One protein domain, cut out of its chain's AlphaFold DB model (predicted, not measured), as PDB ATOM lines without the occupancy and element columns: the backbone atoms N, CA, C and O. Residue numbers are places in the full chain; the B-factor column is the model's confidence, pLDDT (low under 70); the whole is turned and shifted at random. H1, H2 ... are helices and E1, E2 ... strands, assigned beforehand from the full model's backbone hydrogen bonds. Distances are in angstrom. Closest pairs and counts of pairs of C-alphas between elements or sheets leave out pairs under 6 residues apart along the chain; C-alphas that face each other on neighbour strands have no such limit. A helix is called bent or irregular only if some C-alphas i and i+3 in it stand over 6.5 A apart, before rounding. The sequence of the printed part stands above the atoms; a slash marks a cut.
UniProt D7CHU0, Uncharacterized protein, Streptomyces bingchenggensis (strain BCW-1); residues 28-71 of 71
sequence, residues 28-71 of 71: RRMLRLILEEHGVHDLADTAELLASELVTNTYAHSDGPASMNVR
ATOM      1  N   ARG A  28     135.338 209.943 134.969       95.19
ATOM      2  CA  ARG A  28     134.813 209.011 133.954       95.19
ATOM      3  C   ARG A  28     134.627 209.664 132.584       95.19
ATOM      4  O   ARG A  28     135.087 209.130 131.583       95.19
ATOM      5  N   ARG A  29     133.989 210.840 132.533       95.56
ATOM      6  CA  ARG A  29     133.728 211.542 131.262       95.56
ATOM      7  C   ARG A  29     135.011 211.973 130.559       95.56
ATOM      8  O   ARG A  29     135.106 211.827 129.347       95.56
ATOM      9  N   MET A  30     135.976 212.500 131.312       95.94
ATOM     10  CA  MET A  30     137.260 212.911 130.748       95.94
ATOM     11  C   MET A  30     138.066 211.705 130.272       95.94
ATOM     12  O   MET A  30     138.644 211.756 129.196       95.94
ATOM     13  N   LEU A  31     138.067 210.612 131.038       95.31
ATOM     14  CA  LEU A  31     138.769 209.390 130.667       95.31
ATOM     15  C   LEU A  31     138.195 208.765 129.394       95.31
ATOM     16  O   LEU A  31     138.963 208.421 128.503       95.31
ATOM     17  N   ARG A  32     136.864 208.687 129.264       95.06
ATOM     18  CA  ARG A  32     136.238 208.228 128.019       95.06
ATOM     19  C   ARG A  32     136.624 209.101 126.831       95.06
ATOM     20  O   ARG A  32     137.032 208.557 125.815       95.06
ATOM     21  N   LEU A  33     136.566 210.426 126.982       95.19
ATOM     22  CA  LEU A  33     136.974 211.349 125.922       95.19
ATOM     23  C   LEU A  33     138.431 211.109 125.496       95.19
ATOM     24  O   LEU A  33     138.702 210.988 124.310       95.19
ATOM     25  N   ILE A  34     139.357 210.991 126.454       94.06
ATOM     26  CA  ILE A  34     140.777 210.725 126.173       94.06
ATOM     27  C   ILE A  34     140.933 209.402 125.406       94.06
ATOM     28  O   ILE A  34     141.580 209.366 124.364       94.06
ATOM     29  N   LEU A  35     140.313 208.318 125.879       92.75
ATOM     30  CA  LEU A  35     140.436 207.002 125.244       92.75
ATOM     31  C   LEU A  35     139.799 206.951 123.848       92.75
ATOM     32  O   LEU A  35     140.328 206.275 122.968       92.75
ATOM     33  N   GLU A  36     138.691 207.665 123.633       92.81
ATOM     34  CA  GLU A  36     138.042 207.793 122.324       92.81
ATOM     35  C   GLU A  36     138.926 208.556 121.329       92.81
ATOM     36  O   GLU A  36     139.151 208.062 120.224       92.81
ATOM     37  N   GLU A  37     139.494 209.697 121.729       93.38
ATOM     38  CA  GLU A  37     140.393 210.501 120.885       93.38
ATOM     39  C   GLU A  37     141.689 209.754 120.521       93.38
ATOM     40  O   GLU A  37     142.236 209.941 119.433       93.38
ATOM     41  N   HIS A  38     142.161 208.855 121.391       91.06
ATOM     42  CA  HIS A  38     143.335 208.016 121.127       91.06
ATOM     43  C   HIS A  38     143.012 206.659 120.481       91.06
ATOM     44  O   HIS A  38     143.922 205.876 120.213       91.06
ATOM     45  N   GLY A  39     141.739 206.361 120.204       90.88
ATOM     46  CA  GLY A  39     141.315 205.127 119.537       90.88
ATOM     47  C   GLY A  39     141.338 203.861 120.409       90.88
ATOM     48  O   GLY A  39     141.087 202.774 119.893       90.88
ATOM     49  N   VAL A  40     141.561 203.975 121.723       89.44
ATOM     50  CA  VAL A  40     141.694 202.854 122.685       89.44
ATOM     51  C   VAL A  40     140.373 202.565 123.422       89.44
ATOM     52  O   VAL A  40     140.319 202.315 124.627       89.44
ATOM     53  N   HIS A  41     139.267 202.625 122.687       86.94
ATOM     54  CA  HIS A  41     137.904 202.514 123.211       86.94
ATOM     55  C   HIS A  41     137.571 201.155 123.855       86.94
ATOM     56  O   HIS A  41     136.724 201.106 124.745       86.94
ATOM     57  N   ASP A  42     138.261 200.077 123.476       90.00
ATOM     58  CA  ASP A  42     138.047 198.728 124.028       90.00
ATOM     59  C   ASP A  42     138.307 198.642 125.543       90.00
ATOM     60  O   ASP A  42     137.761 197.780 126.231       90.00
ATOM     61  N   LEU A  43     139.128 199.548 126.086       89.94
ATOM     62  CA  LEU A  43     139.440 199.602 127.517       89.94
ATOM     63  C   LEU A  43     138.520 200.542 128.302       89.94
ATOM     64  O   LEU A  43     138.573 200.550 129.534       89.94
ATOM     65  N   ALA A  44     137.684 201.329 127.622       90.44
ATOM     66  CA  ALA A  44     137.004 202.472 128.222       90.44
ATOM     67  C   ALA A  44     136.068 202.085 129.373       90.44
ATOM     68  O   ALA A  44     136.126 202.711 130.427       90.44
ATOM     69  N   ASP A  45     135.292 201.009 129.243       91.81
ATOM     70  CA  ASP A  45     134.361 200.587 130.299       91.81
ATOM     71  C   ASP A  45     135.094 200.165 131.584       91.81
ATOM     72  O   ASP A  45     134.698 200.525 132.695       91.81
ATOM     73  N   THR A  46     136.209 199.440 131.439       94.69
ATOM     74  CA  THR A  46     137.033 199.023 132.586       94.69
ATOM     75  C   THR A  46     137.746 200.224 133.200       94.69
ATOM     76  O   THR A  46     137.763 200.382 134.422       94.69
ATOM     77  N   ALA A  47     138.311 201.092 132.364       93.56
ATOM     78  CA  ALA A  47     139.025 202.280 132.804       93.56
ATOM     79  C   ALA A  47     138.090 203.255 133.545       93.56
ATOM     80  O   ALA A  47     138.453 203.780 134.597       93.56
ATOM     81  N   GLU A  48     136.859 203.440 133.065       94.69
ATOM     82  CA  GLU A  48     135.835 204.241 133.738       94.69
ATOM     83  C   GLU A  48     135.442 203.689 135.106       94.69
ATOM     84  O   GLU A  48     135.287 204.465 136.056       94.69
ATOM     85  N   LEU A  49     135.283 202.368 135.225       96.12
ATOM     86  CA  LEU A  49     134.990 201.733 136.506       96.12
ATOM     87  C   LEU A  49     136.121 202.010 137.501       96.12
ATOM     88  O   LEU A  49     135.870 202.525 138.590       96.12
ATOM     89  N   LEU A  50     137.369 201.750 137.100       94.75
ATOM     90  CA  LEU A  50     138.544 201.985 137.940       94.75
ATOM     91  C   LEU A  50     138.687 203.459 138.329       94.75
ATOM     92  O   LEU A  50     138.915 203.757 139.499       94.75
ATOM     93  N   ALA A  51     138.498 204.387 137.388       93.75
ATOM     94  CA  ALA A  51     138.530 205.819 137.671       93.75
ATOM     95  C   ALA A  51     137.443 206.229 138.671       93.75
ATOM     96  O   ALA A  51     137.699 207.013 139.585       93.75
ATOM     97  N   SER A  52     136.234 205.680 138.537       93.69
ATOM     98  CA  SER A  52     135.146 205.939 139.478       93.69
ATOM     99  C   SER A  52     135.487 205.469 140.885       93.69
ATOM    100  O   SER A  52     135.345 206.241 141.833       93.69
ATOM    101  N   GLU A  53     135.950 204.229 141.022       95.44
ATOM    102  CA  GLU A  53     136.300 203.634 142.311       95.44
ATOM    103  C   GLU A  53     137.485 204.361 142.956       95.44
ATOM    104  O   GLU A  53     137.412 204.749 144.120       95.44
ATOM    105  N   LEU A  54     138.553 204.640 142.201       92.94
ATOM    106  CA  LEU A  54     139.735 205.345 142.707       92.94
ATOM    107  C   LEU A  54     139.397 206.752 143.204       92.94
ATOM    108  O   LEU A  54     139.801 207.138 144.305       92.94
ATOM    109  N   VAL A  55     138.635 207.520 142.424       91.75
ATOM    110  CA  VAL A  55     138.269 208.891 142.803       91.75
ATOM    111  C   VAL A  55     137.272 208.883 143.964       91.75
ATOM    112  O   VAL A  55     137.371 209.727 144.854       91.75
ATOM    113  N   THR A  56     136.362 207.905 144.017       92.75
ATOM    114  CA  THR A  56     135.426 207.733 145.141       92.75
ATOM    115  C   THR A  56     136.161 207.373 146.428       92.75
ATOM    116  O   THR A  56     135.944 208.016 147.453       92.75
ATOM    117  N   ASN A  57     137.087 206.413 146.375       92.44
ATOM    118  CA  ASN A  57     137.922 206.036 147.513       92.44
ATOM    119  C   ASN A  57     138.767 207.215 147.994       92.44
ATOM    120  O   ASN A  57     138.862 207.450 149.195       92.44
ATOM    121  N   THR A  58     139.324 207.999 147.069       91.25
ATOM    122  CA  THR A  58     140.079 209.206 147.427       91.25
ATOM    123  C   THR A  58     139.180 210.239 148.109       91.25
ATOM    124  O   THR A  58     139.557 210.788 149.136       91.25
ATOM    125  N   TYR A  59     137.966 210.468 147.607       90.06
ATOM    126  CA  TYR A  59     137.007 211.380 148.239       90.06
ATOM    127  C   TYR A  59     136.587 210.923 149.653       90.06
ATOM    128  O   TYR A  59     136.447 211.751 150.561       90.06
ATOM    129  N   ALA A  60     136.383 209.614 149.834       91.12
ATOM    130  CA  ALA A  60     135.915 209.014 151.081       91.12
ATOM    131  C   ALA A  60     137.009 208.871 152.150       91.12
ATOM    132  O   ALA A  60     136.705 208.957 153.340       91.12
ATOM    133  N   HIS A  61     138.259 208.643 151.741       91.25
ATOM    134  CA  HIS A  61     139.341 208.236 152.643       91.25
ATOM    135  C   HIS A  61     140.540 209.190 152.678       91.25
ATOM    136  O   HIS A  61     141.434 208.984 153.497       91.25
ATOM    137  N   SER A  62     140.557 210.237 151.850       88.75
ATOM    138  CA  SER A  62     141.611 211.256 151.846       88.75
ATOM    139  C   SER A  62     141.038 212.656 152.075       88.75
ATOM    140  O   SER A  62     139.967 213.009 151.580       88.75
ATOM    141  N   ASP A  63     141.798 213.491 152.787       86.38
ATOM    142  CA  ASP A  63     141.413 214.875 153.107       86.38
ATOM    143  C   ASP A  63     141.940 215.911 152.091       86.38
ATOM    144  O   ASP A  63     141.670 217.106 152.216       86.38
ATOM    145  N   GLY A  64     142.696 215.469 151.080       86.19
ATOM    146  CA  GLY A  64     143.365 216.320 150.094       86.19
ATOM    147  C   GLY A  64     142.761 216.266 148.683       86.19
ATOM    148  O   GLY A  64     141.850 215.478 148.418       86.19
ATOM    149  N   PRO A  65     143.265 217.104 147.757       86.81
ATOM    150  CA  PRO A  65     142.915 217.010 146.342       86.81
ATOM    151  C   PRO A  65     143.363 215.668 145.754       86.81
ATOM    152  O   PRO A  65     144.359 215.084 146.182       86.81
ATOM    153  N   ALA A  66     142.636 215.203 144.742       89.56
ATOM    154  CA  ALA A  66     142.951 213.982 144.015       89.56
ATOM    155  C   ALA A  66     143.613 214.316 142.676       89.56
ATOM    156  O   ALA A  66     143.238 215.286 142.013       89.56
ATOM    157  N   SER A  67     144.550 213.479 142.243       92.75
ATOM    158  CA  SER A  67     145.068 213.498 140.878       92.75
ATOM    159  C   SER A  67     144.938 212.118 140.246       92.75
ATOM    160  O   SER A  67     145.149 211.096 140.897       92.75
ATOM    161  N   MET A  68     144.580 212.092 138.967       93.25
ATOM    162  CA  MET A  68     144.565 210.887 138.147       93.25
ATOM    163  C   MET A  68     145.449 211.123 136.931       93.25
ATOM    164  O   MET A  68     145.262 212.107 136.217       93.25
ATOM    165  N   ASN A  69     146.412 210.230 136.722       93.81
ATOM    166  CA  ASN A  69     147.294 210.234 135.562       93.81
ATOM    167  C   ASN A  69     146.772 209.226 134.529       93.81
ATOM    168  O   ASN A  69     146.382 208.120 134.910       93.81
ATOM    169  N   VAL A  70     146.739 209.616 133.257       91.44
ATOM    170  CA  VAL A  70     146.276 208.786 132.140       91.44
ATOM    171  C   VAL A  70     147.333 208.808 131.043       91.44
ATOM    172  O   VAL A  70     147.759 209.891 130.647       91.44
ATOM    173  N   ARG A  71     147.723 207.620 130.582       89.12
ATOM    174  CA  ARG A  71     148.750 207.361 129.571       89.12
ATOM    175  C   ARG A  71     148.510 206.021 128.885       89.12
ATOM    176  O   ARG A  71     147.776 205.206 129.500       89.12
TER     177      ARG A  71
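This is residues 28 to 71 of the 71 residues of an uncharacterized protein of Streptomyces bingchenggensis (strain BCW-1) (UniProt D7CHU0). A long helix, H2, makes the length of a slim rod; the short helix H1 packs beside its first part as a helical hairpin, and after H2 the chain folds back as a single short strand, E1, on its way to the chain's last residue. The turn between H2 and E1 makes one end of the rod, where residues 59 to 65 stand free, while the link from H1 to H2 lies at the other end. The printed part has 44 residues, with two named helices and one named strand in the order H1, H2, E1; E1 pairs with no named strand, and the class is mostly helix. The whole is only just loose, close to compact, with a radius of gyration of the C-alphas of 11.3 A and spans of 35 by 15 by 14 A.

H1, residues 28 to 37, and H2, residues 41 to 61, touch, with 15 pairs of C-alphas within 8 A. Their closest C-alphas are those of Arg 28 and Glu 48, 4.9 A apart. The two helices run opposite ways at a shallow tilt of 28 degrees and form a helical hairpin, with a tight link of 3 residues. H2 has a kink of 30 degrees near residue 48. A second tight link, of 4 residues, joins H2 to E1, residues 66 to 70. The closest C-alphas of H2 and E1 are those of Thr 58 and Ala 66, 6.5 A apart. The closest C-alphas of H1 and E1 are those of Leu 31 and Val 70, 7.7 A apart. In H1 every O i to N i+4 pair is within hydrogen-bond range, and in H2 15 of 17 are.

H1 begins at C-alpha 28, at (134.813, 209.011, 133.954), and measures 14.3 A from first to last C-alpha. H2 runs from C-alpha 41, at (137.904, 202.514, 123.211), to C-alpha 61, at (139.341, 208.236, 152.643), a length of 30.0 A. H2 is irregular: C-alphas 42 and 45 are 7.5 A apart, where about 5 A is found in a regular helix. E1 measures 13.4 A and ends at C-alpha 70, at (146.276, 208.786, 132.140).

The two C-alphas farthest apart are those of Gly 39 and Asp 63, at 35.0 A. The first and last printed C-alphas, those of Arg 28 and Arg 71, are 14.7 A apart; Arg 71 is the chain's last residue. The printed part has no cut, and both links are tight. The mean pLDDT of the printed part is 92.1, and no printed residue is under 70.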